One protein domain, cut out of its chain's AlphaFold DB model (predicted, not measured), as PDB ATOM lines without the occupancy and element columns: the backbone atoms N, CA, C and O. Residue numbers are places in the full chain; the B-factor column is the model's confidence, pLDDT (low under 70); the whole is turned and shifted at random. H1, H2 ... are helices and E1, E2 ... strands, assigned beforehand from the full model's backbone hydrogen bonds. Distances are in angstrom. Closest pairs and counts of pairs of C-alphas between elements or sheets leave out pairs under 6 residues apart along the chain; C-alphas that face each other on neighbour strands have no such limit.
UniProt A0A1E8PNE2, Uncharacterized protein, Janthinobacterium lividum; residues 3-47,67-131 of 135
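What this domain is: This is residues 3 to 47 and 67 to 131 of the 135 residues of an uncharacterized protein of Janthinobacterium lividum (UniProt A0A1E8PNE2). A twisted sheet of four strands is sandwiched between helices: the long H3 runs along one face and H1 crosses the other, while the short H2 folds back beside H3 as a helical hairpin. The printed part has 110 residues, with E1, E2, H1, H2, H3, E3 and E4 along the chain. The sheet's order is E2, E1, E3, E4, all antiparallel; the class is mixed, helices and strands. The whole is compact, with a radius of gyration of the C-alphas of 14.3 A, and spans 42 by 29 by 25 A.

Where its parts are: Find C-alpha 3 at (234.787, 209.091, 203.921); from there E1, residues 3 to 13, runs 29.4 A. E2 is residues 19 to 23, and H1 is residues 34 to 47, 20.0 A long. After the cut come H2, residues 68 to 76, and H3, residues 82 to 102, 30.9 A from C-alpha 82 at (239.764, 207.503, 192.737). E3, residues 109 to 118, bends by 54 degrees at residue 115; E4, residues 122 to 130, ends at (221.933, 196.414, 200.223).

How they stand to each other: Look for N 7 and O 113, 3.0 A apart, between E1 and E3; N 12 and O 21, 2.9 A, between E2 and E1; and N 112 and O 128, 2.8 A, between E3 and E4. The sheet has helices on both faces, three layers. H3 is over E1 at a height of 8.5 A, closest at the C-alphas of His 5 and Ala 82, 7.0 A. H1, on the opposite face, runs across the strands at 9.1 A. H2 touches H3's residues 84 to 92 alone, at a shallow tilt of 14 degrees, opposite ways; the closest C-alphas, of Tyr 75 and Gln 84, are 6.2 A apart. H2 only grazes the sheet. Every O i to N i+4 pair is within hydrogen-bond range in H1 and H2, and 16 of 17 in H3.

The domain as a whole: The farthest C-alphas, of Gly 17 and Asp 119, are 42.4 A apart. Residues 48 to 66 are not printed; C-alphas 47 and 67 are 24.4 A apart. Of the links printed whole, none is long. No printed residue is under 70 in pLDDT.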
ATOM      1  N   ILE A   3     234.915 209.901 205.144       94.69
ATOM      2  CA  ILE A   3     234.787 209.091 203.921       94.69
ATOM      3  C   ILE A   3     235.808 209.579 202.893       94.69
ATOM      4  O   ILE A   3     235.784 210.749 202.517       94.69
ATOM      5  N   VAL A   4     236.679 208.680 202.432       94.94
ATOM      6  CA  VAL A   4     237.661 208.957 201.375       94.94
ATOM      7  C   VAL A   4     236.986 208.775 200.020       94.94
ATOM      8  O   VAL A   4     236.781 209.739 199.289       94.94
ATOM      9  N   HIS A   5     236.516 207.560 199.734       96.69
ATOM     10  CA  HIS A   5     235.819 207.219 198.495       96.69
ATOM     11  C   HIS A   5     234.580 206.384 198.787       96.69
ATOM     12  O   HIS A   5     234.574 205.555 199.700       96.69
ATOM     13  N   SER A   6     233.534 206.575 197.984       97.06
ATOM     14  CA  SER A   6     232.375 205.691 198.010       97.06
ATOM     15  C   SER A   6     231.730 205.558 196.633       97.06
ATOM     16  O   SER A   6     231.754 206.479 195.816       97.06
ATOM     17  N   VAL A   7     231.182 204.375 196.352       97.88
ATOM     18  CA  VAL A   7     230.471 204.074 195.106       97.88
ATOM     19  C   VAL A   7     229.423 202.992 195.346       97.88
ATOM     20  O   VAL A   7     229.585 202.130 196.211       97.88
ATOM     21  N   ILE A   8     228.335 203.033 194.575       96.81
ATOM     22  CA  ILE A   8     227.301 201.997 194.590       96.81
ATOM     23  C   ILE A   8     227.233 201.344 193.218       96.81
ATOM     24  O   ILE A   8     226.796 201.963 192.248       96.81
ATOM     25  N   HIS A   9     227.613 200.075 193.157       97.00
ATOM     26  CA  HIS A   9     227.368 199.218 192.002       97.00
ATOM     27  C   HIS A   9     226.110 198.376 192.227       97.00
ATOM     28  O   HIS A   9     225.485 198.428 193.289       97.00
ATOM     29  N   GLY A  10     225.724 197.573 191.248       94.62
ATOM     30  CA  GLY A  10     224.664 196.600 191.445       94.62
ATOM     31  C   GLY A  10     224.583 195.585 190.328       94.62
ATOM     32  O   GLY A  10     225.181 195.759 189.273       94.62
ATOM     33  N   PHE A  11     223.826 194.530 190.575       94.44
ATOM     34  CA  PHE A  11     223.361 193.634 189.531       94.44
ATOM     35  C   PHE A  11     221.994 193.083 189.916       94.44
ATOM     36  O   PHE A  11     221.726 192.868 191.101       94.44
ATOM     37  N   ASP A  12     221.157 192.838 188.919       92.56
ATOM     38  CA  ASP A  12     219.817 192.303 189.108       92.56
ATOM     39  C   ASP A  12     219.824 190.803 188.829       92.56
ATOM     40  O   ASP A  12     220.351 190.331 187.818       92.56
ATOM     41  N   LYS A  13     219.288 190.041 189.783       90.75
ATOM     42  CA  LYS A  13     219.181 188.586 189.703       90.75
ATOM     43  C   LYS A  13     218.086 188.095 190.638       90.75
ATOM     44  O   LYS A  13     218.211 188.237 191.857       90.75
ATOM     45  N   GLU A  14     217.089 187.436 190.068       89.94
ATOM     46  CA  GLU A  14     216.086 186.695 190.827       89.94
ATOM     47  C   GLU A  14     216.615 185.335 191.294       89.94
ATOM     48  O   GLU A  14     217.562 184.760 190.733       89.94
ATOM     49  N   GLN A  15     215.994 184.790 192.340       88.88
ATOM     50  CA  GLN A  15     216.322 183.444 192.801       88.88
ATOM     51  C   GLN A  15     216.035 182.435 191.679       88.88
ATOM     52  O   GLN A  15     214.977 182.467 191.062       88.88
ATOM     53  N   HIS A  16     216.994 181.555 191.387       88.69
ATOM     54  CA  HIS A  16     216.987 180.624 190.244       88.69
ATOM     55  C   HIS A  16     216.939 181.278 188.848       88.69
ATOM     56  O   HIS A  16     217.055 180.568 187.852       88.69
ATOM     57  N   GLY A  17     216.838 182.605 188.765       88.31
ATOM     58  CA  GLY A  17     216.894 183.360 187.522       88.31
ATOM     59  C   GLY A  17     218.326 183.685 187.079       88.31
ATOM     60  O   GLY A  17     219.267 183.615 187.888       88.31
ATOM     61  N   PRO A  18     218.505 184.048 185.797       91.75
ATOM     62  CA  PRO A  18     219.764 184.585 185.301       91.75
ATOM     63  C   PRO A  18     220.030 185.982 185.881       91.75
ATOM     64  O   PRO A  18     219.133 186.637 186.414       91.75
ATOM     65  N   ILE A  19     221.273 186.444 185.756       91.12
ATOM     66  CA  ILE A  19     221.600 187.860 185.953       91.12
ATOM     67  C   ILE A  19     221.072 188.625 184.738       91.12
ATOM     68  O   ILE A  19     221.351 188.230 183.606       91.12
ATOM     69  N   THR A  20     220.301 189.684 184.970       91.12
ATOM     70  CA  THR A  20     219.623 190.444 183.908       91.12
ATOM     71  C   THR A  20     220.248 191.807 183.648       91.12
ATOM     72  O   THR A  20     220.187 192.284 182.522       91.12
ATOM     73  N   ASP A  21     220.854 192.420 184.665       92.56
ATOM     74  CA  ASP A  21     221.524 193.715 184.547       92.56
ATOM     75  C   ASP A  21     222.745 193.772 185.468       92.56
ATOM     76  O   ASP A  21     222.741 193.174 186.545       92.56
ATOM     77  N   VAL A  22     223.787 194.487 185.047       94.94
ATOM     78  CA  VAL A  22     224.985 194.763 185.846       94.94
ATOM     79  C   VAL A  22     225.300 196.248 185.728       94.94
ATOM     80  O   VAL A  22     225.806 196.727 184.716       94.94
ATOM     81  N   VAL A  23     225.041 196.980 186.806       95.00
ATOM     82  CA  VAL A  23     225.272 198.419 186.902       95.00
ATOM     83  C   VAL A  23     226.644 198.668 187.520       95.00
ATOM     84  O   VAL A  23     226.801 198.728 188.745       95.00
ATOM     85  N   MET A  24     227.643 198.856 186.661       95.50
ATOM     86  CA  MET A  24     228.935 199.420 187.047       95.50
ATOM     87  C   MET A  24     228.864 200.947 186.970       95.50
ATOM     88  O   MET A  24     228.255 201.518 186.068       95.50
ATOM     89  N   LYS A  25     229.420 201.620 187.975       96.00
ATOM     90  CA  LYS A  25     229.489 203.083 188.015       96.00
ATOM     91  C   LYS A  25     230.907 203.498 187.676       96.00
ATOM     92  O   LYS A  25     231.846 202.887 188.170       96.00
ATOM     93  N   GLU A  26     231.014 204.561 186.893       94.25
ATOM     94  CA  GLU A  26     232.287 205.155 186.466       94.25
ATOM     95  C   GLU A  26     232.651 206.404 187.280       94.25
ATOM     96  O   GLU A  26     233.685 207.021 187.057       94.25
ATOM     97  N   VAL A  27     231.780 206.819 188.204       95.56
ATOM     98  CA  VAL A  27     231.947 208.037 189.001       95.56
ATOM     99  C   VAL A  27     231.626 207.724 190.456       95.56
ATOM    100  O   VAL A  27     230.678 206.984 190.747       95.56
ATOM    101  N   LEU A  28     232.429 208.284 191.359       97.19
ATOM    102  CA  LEU A  28     232.219 208.199 192.799       97.19
ATOM    103  C   LEU A  28     230.983 208.989 193.230       97.19
ATOM    104  O   LEU A  28     230.527 209.909 192.549       97.19
ATOM    105  N   LEU A  29     230.449 208.640 194.394       96.75
ATOM    106  CA  LEU A  29     229.468 209.483 195.058       96.75
ATOM    107  C   LEU A  29     230.135 210.763 195.568       96.75
ATOM    108  O   LEU A  29     231.305 210.768 195.955       96.75
ATOM    109  N   ASP A  30     229.360 211.842 195.620       96.31
ATOM    110  CA  ASP A  30     229.777 213.065 196.292       96.31
ATOM    111  C   ASP A  30     229.671 212.881 197.812       96.31
ATOM    112  O   ASP A  30     228.590 212.948 198.404       96.31
ATOM    113  N   ASN A  31     230.818 212.632 198.446       95.00
ATOM    114  CA  ASN A  31     230.925 212.385 199.883       95.00
ATOM    115  C   ASN A  31     230.627 213.626 200.744       95.00
ATOM    116  O   ASN A  31     230.508 213.488 201.962       95.00
ATOM    117  N   SER A  32     230.487 214.818 200.150       94.38
ATOM    118  CA  SER A  32     230.051 216.021 200.871       94.38
ATOM    119  C   SER A  32     228.541 216.038 201.126       94.38
ATOM    120  O   SER A  32     228.064 216.740 202.022       94.38
ATOM    121  N   LEU A  33     227.774 215.239 200.376       96.75
ATOM    122  CA  LEU A  33     226.327 215.179 200.517       96.75
ATOM    123  C   LEU A  33     225.935 214.479 201.830       96.75
ATOM    124  O   LEU A  33     226.299 213.315 202.040       96.75
ATOM    125  N   PRO A  34     225.087 215.100 202.677       96.12
ATOM    126  CA  PRO A  34     224.643 214.497 203.937       96.12
ATOM    127  C   PRO A  34     223.991 213.117 203.774       96.12
ATOM    128  O   PRO A  34     224.103 212.263 204.655       96.12
ATOM    129  N   ALA A  35     223.334 212.874 202.636       95.19
ATOM    130  CA  ALA A  35     222.721 211.588 202.318       95.19
ATOM    131  C   ALA A  35     223.758 210.460 202.167       95.19
ATOM    132  O   ALA A  35     223.530 209.355 202.657       95.19
ATOM    133  N   VAL A  36     224.907 210.737 201.539       95.81
ATOM    134  CA  VAL A  36     225.997 209.762 201.363       95.81
ATOM    135  C   VAL A  36     226.640 209.451 202.710       95.81
ATOM    136  O   VAL A  36     226.804 208.282 203.060       95.81
ATOM    137  N   VAL A  37     226.900 210.486 203.513       95.25
ATOM    138  CA  VAL A  37     227.428 210.330 204.876       95.25
ATOM    139  C   VAL A  37     226.495 209.473 205.732       95.25
ATOM    140  O   VAL A  37     226.934 208.505 206.351       95.25
ATOM    141  N   THR A  38     225.195 209.778 205.715       95.12
ATOM    142  CA  THR A  38     224.177 209.038 206.475       95.12
ATOM    143  C   THR A  38     224.100 207.576 206.038       95.12
ATOM    144  O   THR A  38     224.002 206.690 206.886       95.12
ATOM    145  N   LEU A  39     224.177 207.305 204.731       94.38
ATOM    146  CA  LEU A  39     224.166 205.945 204.197       94.38
ATOM    147  C   LEU A  39     225.367 205.134 204.694       94.38
ATOM    148  O   LEU A  39     225.182 204.049 205.243       94.38
ATOM    149  N   VAL A  40     226.586 205.656 204.528       93.81
ATOM    150  CA  VAL A  40     227.814 204.944 204.917       93.81
ATOM    151  C   VAL A  40     227.845 204.705 206.426       93.81
ATOM    152  O   VAL A  40     228.066 203.573 206.851       93.81
ATOM    153  N   GLN A  41     227.532 205.722 207.236       92.38
ATOM    154  CA  GLN A  41     227.461 205.578 208.694       92.38
ATOM    155  C   GLN A  41     226.369 204.598 209.129       92.38
ATOM    156  O   GLN A  41     226.567 203.821 210.060       92.38
ATOM    157  N   GLY A  42     225.206 204.633 208.476       91.44
ATOM    158  CA  GLY A  42     224.108 203.713 208.755       91.44
ATOM    159  C   GLY A  42     224.518 202.263 208.516       91.44
ATOM    160  O   GLY A  42     224.306 201.414 209.378       91.44
ATOM    161  N   VAL A  43     225.172 201.987 207.384       90.56
ATOM    162  CA  VAL A  43     225.675 200.648 207.055       90.56
ATOM    163  C   VAL A  43     226.805 200.222 207.996       90.56
ATOM    164  O   VAL A  43     226.761 199.104 208.502       90.56
ATOM    165  N   GLN A  44     227.761 201.106 208.299       87.62
ATOM    166  CA  GLN A  44     228.833 200.825 209.263       87.62
ATOM    167  C   GLN A  44     228.253 200.427 210.630       87.62
ATOM    168  O   GLN A  44     228.626 199.399 211.189       87.62
ATOM    169  N   LYS A  45     227.285 201.195 211.149       86.69
ATOM    170  CA  LYS A  45     226.620 200.896 212.429       86.69
ATOM    171  C   LYS A  45     225.899 199.547 212.415       86.69
ATOM    172  O   LYS A  45     225.904 198.861 213.431       86.69
ATOM    173  N   LEU A  46     225.288 199.173 211.289       84.56
ATOM    174  CA  LEU A  46     224.604 197.884 211.135       84.56
ATOM    175  C   LEU A  46     225.575 196.700 211.083       84.56
ATOM    176  O   LEU A  46     225.254 195.640 211.616       84.56
ATOM    177  N   LEU A  47     226.735 196.865 210.443       77.19
ATOM    178  CA  LEU A  47     227.758 195.818 210.347       77.19
ATOM    179  C   LEU A  47     228.581 195.659 211.636       77.19
ATOM    180  O   LEU A  47     229.183 194.608 211.841       77.19
ATOM    181  N   ARG A  67     241.743 187.660 192.524       80.62
ATOM    182  CA  ARG A  67     242.242 188.946 192.001       80.62
ATOM    183  C   ARG A  67     242.078 190.106 192.997       80.62
ATOM    184  O   ARG A  67     242.758 191.118 192.865       80.62
ATOM    185  N   PHE A  68     241.201 189.947 193.991       83.38
ATOM    186  CA  PHE A  68     240.856 190.997 194.947       83.38
ATOM    187  C   PHE A  68     241.956 191.310 195.975       83.38
ATOM    188  O   PHE A  68     242.329 192.478 196.039       83.38
ATOM    189  N   PRO A  69     242.529 190.357 196.747       82.94
ATOM    190  CA  PRO A  69     243.539 190.712 197.743       82.94
ATOM    191  C   PRO A  69     244.736 191.492 197.174       82.94
ATOM    192  O   PRO A  69     245.062 192.522 197.754       82.94
ATOM    193  N   PRO A  70     245.362 191.116 196.040       84.19
ATOM    194  CA  PRO A  70     246.467 191.891 195.475       84.19
ATOM    195  C   PRO A  70     246.035 193.293 195.023       84.19
ATOM    196  O   PRO A  70     246.754 194.257 195.267       84.19
ATOM    197  N   ALA A  71     244.848 193.418 194.416       86.94
ATOM    198  CA  ALA A  71     244.302 194.708 194.001       86.94
ATOM    199  C   ALA A  71     244.012 195.620 195.206       86.94
ATOM    200  O   ALA A  71     244.338 196.804 195.174       86.94
ATOM    201  N   LEU A  72     243.467 195.062 196.292       87.31
ATOM    202  CA  LEU A  72     243.227 195.788 197.536       87.31
ATOM    203  C   LEU A  72     244.543 196.256 198.167       87.31
ATOM    204  O   LEU A  72     244.638 197.416 198.550       87.31
ATOM    205  N   HIS A  73     245.567 195.399 198.245       85.19
ATOM    206  CA  HIS A  73     246.882 195.798 198.766       85.19
ATOM    207  C   HIS A  73     247.509 196.919 197.925       85.19
ATOM    208  O   HIS A  73     248.052 197.867 198.488       85.19
ATOM    209  N   GLY A  74     247.402 196.837 196.593       85.75
ATOM    210  CA  GLY A  74     247.878 197.886 195.689       85.75
ATOM    211  C   GLY A  74     247.180 199.228 195.923       85.75
ATOM    212  O   GLY A  74     247.847 200.257 196.024       85.75
ATOM    213  N   TYR A  75     245.856 199.199 196.093       87.75
ATOM    214  CA  TYR A  75     245.061 200.391 196.375       87.75
ATOM    215  C   TYR A  75     245.312 200.968 197.777       87.75
ATOM    216  O   TYR A  75     245.443 202.177 197.926       87.75
ATOM    217  N   ILE A  76     245.441 200.132 198.815       83.88
ATOM    218  CA  ILE A  76     245.718 200.592 200.191       83.88
ATOM    219  C   ILE A  76     247.057 201.342 200.281       83.88
ATOM    220  O   ILE A  76     247.210 202.202 201.149       83.88
ATOM    221  N   ALA A  77     248.011 201.066 199.389       83.50
ATOM    222  CA  ALA A  77     249.250 201.837 199.296       83.50
ATOM    223  C   ALA A  77     249.057 203.247 198.689       83.50
ATOM    224  O   ALA A  77     249.911 204.106 198.891       83.50
ATOM    225  N   HIS A  78     247.949 203.496 197.978       83.94
ATOM    226  CA  HIS A  78     247.645 204.733 197.240       83.94
ATOM    227  C   HIS A  78     246.156 205.114 197.388       83.94
ATOM    228  O   HIS A  78     245.404 205.182 196.416       83.94
ATOM    229  N   GLN A  79     245.715 205.336 198.629       81.31
ATOM    230  CA  GLN A  79     244.290 205.426 198.996       81.31
ATOM    231  C   GLN A  79     243.525 206.585 198.336       81.31
ATOM    232  O   GLN A  79     242.302 206.502 198.195       81.31
ATOM    233  N   ASP A  80     244.230 207.619 197.878       83.94
ATOM    234  CA  ASP A  80     243.646 208.836 197.303       83.94
ATOM    235  C   ASP A  80     243.367 208.732 195.791       83.94
ATOM    236  O   ASP A  80     242.798 209.644 195.193       83.94
ATOM    237  N   ASP A  81     243.726 207.617 195.146       92.50
ATOM    238  CA  ASP A  81     243.471 207.418 193.718       92.50
ATOM    239  C   ASP A  81     242.044 206.893 193.474       92.50
ATOM    240  O   ASP A  81     241.738 205.704 193.617       92.50
ATOM    241  N   ALA A  82     241.152 207.806 193.080       92.44
ATOM    242  CA  ALA A  82     239.764 207.503 192.737       92.44
ATOM    243  C   ALA A  82     239.627 206.495 191.579       92.44
ATOM    244  O   ALA A  82     238.701 205.680 191.576       92.44
ATOM    245  N   GLY A  83     240.544 206.523 190.608       93.88
ATOM    246  CA  GLY A  83     240.544 205.597 189.476       93.88
ATOM    247  C   GLY A  83     240.901 204.179 189.910       93.88
ATOM    248  O   GLY A  83     240.229 203.223 189.521       93.88
ATOM    249  N   GLN A  84     241.903 204.033 190.782       93.50
ATOM    250  CA  GLN A  84     242.244 202.738 191.379       93.50
ATOM    251  C   GLN A  84     241.127 202.199 192.275       93.50
ATOM    252  O   GLN A  84     240.854 200.998 192.240       93.50
ATOM    253  N   PHE A  85     240.443 203.068 193.027       95.25
ATOM    254  CA  PHE A  85     239.274 202.667 193.807       95.25
ATOM    255  C   PHE A  85     238.162 202.116 192.903       95.25
ATOM    256  O   PHE A  85     237.683 201.011 193.146       95.25
ATOM    257  N   LEU A  86     237.795 202.828 191.831       96.25
ATOM    258  CA  LEU A  86     236.780 202.363 190.876       96.25
ATOM    259  C   LEU A  86     237.171 201.034 190.219       96.25
ATOM    260  O   LEU A  86     236.358 200.111 190.152       96.25
ATOM    261  N   ALA A  87     238.427 200.893 189.790       94.75
ATOM    262  CA  ALA A  87     238.918 199.650 189.202       94.75
ATOM    263  C   ALA A  87     238.840 198.476 190.197       94.75
ATOM    264  O   ALA A  87     238.443 197.364 189.832       94.75
ATOM    265  N   LEU A  88     239.174 198.717 191.471       94.56
ATOM    266  CA  LEU A  88     239.063 197.727 192.540       94.56
ATOM    267  C   LEU A  88     237.607 197.298 192.761       94.56
ATOM    268  O   LEU A  88     237.325 196.101 192.844       94.56
ATOM    269  N   THR A  89     236.673 198.242 192.852       96.06
ATOM    270  CA  THR A  89     235.264 197.931 193.123       96.06
ATOM    271  C   THR A  89     234.598 197.232 191.935       96.06
ATOM    272  O   THR A  89     233.862 196.263 192.135       96.06
ATOM    273  N   GLN A  90     234.919 197.625 190.698       95.88
ATOM    274  CA  GLN A  90     234.481 196.936 189.476       95.88
ATOM    275  C   GLN A  90     235.019 195.498 189.398       95.88
ATOM    276  O   GLN A  90     234.288 194.572 189.020       95.88
ATOM    277  N   LEU A  91     236.272 195.277 189.815       93.69
ATOM    278  CA  LEU A  91     236.855 193.938 189.927       93.69
ATOM    279  C   LEU A  91     236.069 193.077 190.919       93.69
ATOM    280  O   LEU A  91     235.720 191.943 190.590       93.69
ATOM    281  N   VAL A  92     235.729 193.610 192.098       91.81
ATOM    282  CA  VAL A  92     234.919 192.873 193.086       91.81
ATOM    283  C   VAL A  92     233.550 192.507 192.519       91.81
ATOM    284  O   VAL A  92     233.127 191.360 192.644       91.81
ATOM    285  N   VAL A  93     232.858 193.444 191.865       93.62
ATOM    286  CA  VAL A  93     231.542 193.177 191.254       93.62
ATOM    287  C   VAL A  93     231.638 192.098 190.178       93.62
ATOM    288  O   VAL A  93     230.786 191.214 190.135       93.62
ATOM    289  N   THR A  94     232.688 192.115 189.356       93.00
ATOM    290  CA  THR A  94     232.920 191.098 188.318       93.00
ATOM    291  C   THR A  94     233.066 189.698 188.920       93.00
ATOM    292  O   THR A  94     232.457 188.738 188.438       93.00
ATOM    293  N   GLU A  95     233.833 189.573 190.004       89.62
ATOM    294  CA  GLU A  95     233.986 188.306 190.732       89.62
ATOM    295  C   GLU A  95     232.650 187.869 191.366       89.62
ATOM    296  O   GLU A  95     232.252 186.710 191.238       89.62
ATOM    297  N   LEU A  96     231.895 188.798 191.971       89.25
ATOM    298  CA  LEU A  96     230.578 188.512 192.555       89.25
ATOM    299  C   LEU A  96     229.561 188.031 191.510       89.25
ATOM    300  O   LEU A  96     228.865 187.046 191.752       89.25
ATOM    301  N   VAL A  97     229.496 188.678 190.345       91.31
ATOM    302  CA  VAL A  97     228.638 188.292 189.207       91.31
ATOM    303  C   VAL A  97     229.020 186.909 188.674       91.31
ATOM    304  O   VAL A  97     228.151 186.066 188.420       91.31
ATOM    305  N   THR A  98     230.323 186.641 188.561       90.38
ATOM    306  CA  THR A  98     230.843 185.340 188.119       90.38
ATOM    307  C   THR A  98     230.413 184.222 189.068       90.38
ATOM    308  O   THR A  98     229.967 183.161 188.626       90.38
ATOM    309  N   GLU A  99     230.498 184.451 190.378       88.12
ATOM    310  CA  GLU A  99     230.072 183.474 191.381       88.12
ATOM    311  C   GLU A  99     228.546 183.351 191.481       88.12
ATOM    312  O   GLU A  99     228.025 182.244 191.644       88.12
ATOM    313  N   ALA A 100     227.805 184.451 191.335       88.56
ATOM    314  CA  ALA A 100     226.344 184.452 191.354       88.56
ATOM    315  C   ALA A 100     225.748 183.668 190.173       88.56
ATOM    316  O   ALA A 100     224.776 182.936 190.355       88.56
ATOM    317  N   THR A 101     226.379 183.725 188.995       88.69
ATOM    318  CA  THR A 101     225.988 182.919 187.820       88.69
ATOM    319  C   THR A 101     226.030 181.413 188.108       88.69
ATOM    320  O   THR A 101     225.205 180.655 187.605       88.69
ATOM    321  N   LYS A 102     226.955 180.966 188.965       89.75
ATOM    322  CA  LYS A 102     227.116 179.547 189.332       89.75
ATOM    323  C   LYS A 102     226.170 179.105 190.452       89.75
ATOM    324  O   LYS A 102     226.020 177.910 190.694       89.75
ATOM    325  N   LYS A 103     225.551 180.048 191.170       87.25
ATOM    326  CA  LYS A 103     224.756 179.791 192.380       87.25
ATOM    327  C   LYS A 103     223.295 180.147 192.152       87.25
ATOM    328  O   LYS A 103     222.906 181.309 192.259       87.25
ATOM    329  N   GLN A 104     222.459 179.133 191.934       83.50
ATOM    330  CA  GLN A 104     221.032 179.337 191.663       83.50
ATOM    331  C   GLN A 104     220.304 180.099 192.781       83.50
ATOM    332  O   GLN A 104     219.543 181.015 192.488       83.50
ATOM    333  N   ALA A 105     220.597 179.793 194.048       84.56
ATOM    334  CA  ALA A 105     219.962 180.433 195.205       84.56
ATOM    335  C   ALA A 105     220.435 181.876 195.484       84.56
ATOM    336  O   ALA A 105     219.918 182.523 196.390       84.56
ATOM    337  N   SER A 106     221.429 182.395 194.751       83.94
ATOM    338  CA  SER A 106     221.864 183.787 194.917       83.94
ATOM    339  C   SER A 106     220.822 184.764 194.366       83.94
ATOM    340  O   SER A 106     220.118 184.443 193.408       83.94
ATOM    341  N   THR A 107     220.749 185.967 194.932       87.25
ATOM    342  CA  THR A 107     219.954 187.075 194.381       87.25
ATOM    343  C   THR A 107     220.810 188.332 194.295       87.25
ATOM    344  O   THR A 107     221.791 188.465 195.036       87.25
ATOM    345  N   GLY A 108     220.428 189.228 193.389       87.94
ATOM    346  CA  GLY A 108     221.091 190.501 193.141       87.94
ATOM    347  C   GLY A 108     220.798 191.560 194.202       87.94
ATOM    348  O   GLY A 108     220.197 191.288 195.248       87.94
ATOM    349  N   GLY A 109     221.256 192.776 193.928       91.75
ATOM    350  CA  GLY A 109     221.087 193.929 194.798       91.75
ATOM    351  C   GLY A 109     222.064 195.053 194.475       91.75
ATOM    352  O   GLY A 109     222.822 195.006 193.503       91.75
ATOM    353  N   ARG A 110     222.056 196.077 195.327       94.62
ATOM    354  CA  ARG A 110     223.017 197.181 195.265       94.62
ATOM    355  C   ARG A 110     224.171 196.891 196.204       94.62
ATOM    356  O   ARG A 110     223.973 196.300 197.257       94.62
ATOM    357  N   ILE A 111     225.377 197.272 195.821       94.62
ATOM    358  CA  ILE A 111     226.592 196.990 196.579       94.62
ATOM    359  C   ILE A 111     227.278 198.319 196.843       94.62
ATOM    360  O   ILE A 111     227.761 198.965 195.913       94.62
ATOM    361  N   LEU A 112     227.281 198.722 198.108       95.50
ATOM    362  CA  LEU A 112     228.016 199.873 198.595       95.50
ATOM    363  C   LEU A 112     229.464 199.462 198.842       95.50
ATOM    364  O   LEU A 112     229.732 198.537 199.610       95.50
ATOM    365  N   PHE A 113     230.376 200.201 198.229       95.88
ATOM    366  CA  PHE A 113     231.794 200.179 198.539       95.88
ATOM    367  C   PHE A 113     232.163 201.515 199.164       95.88
ATOM    368  O   PHE A 113     231.783 202.564 198.640       95.88
ATOM    369  N   SER A 114     232.902 201.491 200.268       95.19
ATOM    370  CA  SER A 114     233.385 202.710 200.908       95.19
ATOM    371  C   SER A 114     234.759 202.491 201.518       95.19
ATOM    372  O   SER A 114     234.944 201.551 202.285       95.19
ATOM    373  N   LEU A 115     235.696 203.388 201.219       93.81
ATOM    374  CA  LEU A 115     236.882 203.593 202.041       93.81
ATOM    375  C   LEU A 115     236.608 204.772 202.974       93.81
ATOM    376  O   LEU A 115     236.242 205.855 202.512       93.81
ATOM    377  N   PHE A 116     236.796 204.574 204.271       92.44
ATOM    378  CA  PHE A 116     236.721 205.649 205.250       92.44
ATOM    379  C   PHE A 116     237.779 205.471 206.333       92.44
ATOM    380  O   PHE A 116     238.231 204.361 206.601       92.44
ATOM    381  N   ILE A 117     238.168 206.582 206.946       90.31
ATOM    382  CA  ILE A 117     239.061 206.599 208.097       90.31
ATOM    383  C   ILE A 117     238.194 206.590 209.348       90.31
ATOM    384  O   ILE A 117     237.395 207.509 209.568       90.31
ATOM    385  N   ASP A 118     238.320 205.521 210.121       85.81
ATOM    386  CA  ASP A 118     237.758 205.395 211.454       85.81
ATOM    387  C   ASP A 118     238.806 205.828 212.483       85.81
ATOM    388  O   ASP A 118     239.981 205.479 212.360       85.81
ATOM    389  N   ASP A 119     238.387 206.614 213.473       81.81
ATOM    390  CA  ASP A 119     239.313 207.261 214.404       81.81
ATOM    391  C   ASP A 119     240.021 206.233 215.312       81.81
ATOM    392  O   ASP A 119     241.165 206.451 215.708       81.81
ATOM    393  N   ASP A 120     239.388 205.080 215.566       79.62
ATOM    394  CA  ASP A 120     239.909 204.028 216.447       79.62
ATOM    395  C   ASP A 120     240.575 202.869 215.681       79.62
ATOM    396  O   ASP A 120     241.418 202.156 216.231       79.62
ATOM    397  N   ALA A 121     240.193 202.648 214.419       77.44
ATOM    398  CA  ALA A 121     240.610 201.482 213.633       77.44
ATOM    399  C   ALA A 121     241.451 201.810 212.384       77.44
ATOM    400  O   ALA A 121     241.974 200.894 211.745       77.44
ATOM    401  N   GLY A 122     241.610 203.089 212.033       84.38
ATOM    402  CA  GLY A 122     242.326 203.511 210.830       84.38
ATOM    403  C   GLY A 122     241.504 203.312 209.546       84.38
ATOM    404  O   GLY A 122     240.275 203.413 209.576       84.38
ATOM    405  N   PRO A 123     242.148 203.075 208.385       86.50
ATOM    406  CA  PRO A 123     241.447 202.914 207.115       86.50
ATOM    407  C   PRO A 123     240.613 201.629 207.087       86.50
ATOM    408  O   PRO A 123     241.141 200.526 207.227       86.50
ATOM    409  N   ILE A 124     239.313 201.764 206.834       87.38
ATOM    410  CA  ILE A 124     238.380 200.650 206.677       87.38
ATOM    411  C   ILE A 124     237.853 200.634 205.245       87.38
ATOM    412  O   ILE A 124     237.206 201.580 204.793       87.38
ATOM    413  N   PHE A 125     238.087 199.522 204.546       90.50
ATOM    414  CA  PHE A 125     237.433 199.222 203.275       90.50
ATOM    415  C   PHE A 125     236.189 198.369 203.527       90.50
ATOM    416  O   PHE A 125     236.274 197.183 203.849       90.50
ATOM    417  N   MET A 126     235.021 198.986 203.387       90.75
ATOM    418  CA  MET A 126     233.726 198.361 203.609       90.75
ATOM    419  C   MET A 126     233.078 197.971 202.282       90.75
ATOM    420  O   MET A 126     232.965 198.788 201.368       90.75
ATOM    421  N   VAL A 127     232.582 196.733 202.221       92.12
ATOM    422  CA  VAL A 127     231.751 196.219 201.126       92.12
ATOM    423  C   VAL A 127     230.454 195.692 201.715       92.12
ATOM    424  O   VAL A 127     230.472 194.774 202.533       92.12
ATOM    425  N   ALA A 128     229.324 196.256 201.303       91.00
ATOM    426  CA  ALA A 128     228.020 195.896 201.840       91.00
ATOM    427  C   ALA A 128     226.987 195.739 200.727       91.00
ATOM    428  O   ALA A 128     226.779 196.646 199.923       91.00
ATOM    429  N   MET A 129     226.295 194.600 200.702       88.81
ATOM    430  CA  MET A 129     225.165 194.394 199.800       88.81
ATOM    431  C   MET A 129     223.871 194.877 200.463       88.81
ATOM    432  O   MET A 129     223.471 194.380 201.513       88.81
ATOM    433  N   ILE A 130     223.207 195.832 199.823       87.19
ATOM    434  CA  ILE A 130     221.933 196.414 200.223       87.19
ATOM    435  C   ILE A 130     220.850 195.835 199.315       87.19
ATOM    436  O   ILE A 130     220.824 196.073 198.102       87.19
ATOM    437  N   LYS A 131     219.942 195.070 199.919       83.06
ATOM    438  CA  LYS A 131     218.736 194.571 199.259       83.06
ATOM    439  C   LYS A 131     217.550 195.392 199.727       83.06
ATOM    440  O   LYS A 131     217.386 195.615 200.927       83.06
TER     441      LYS A 131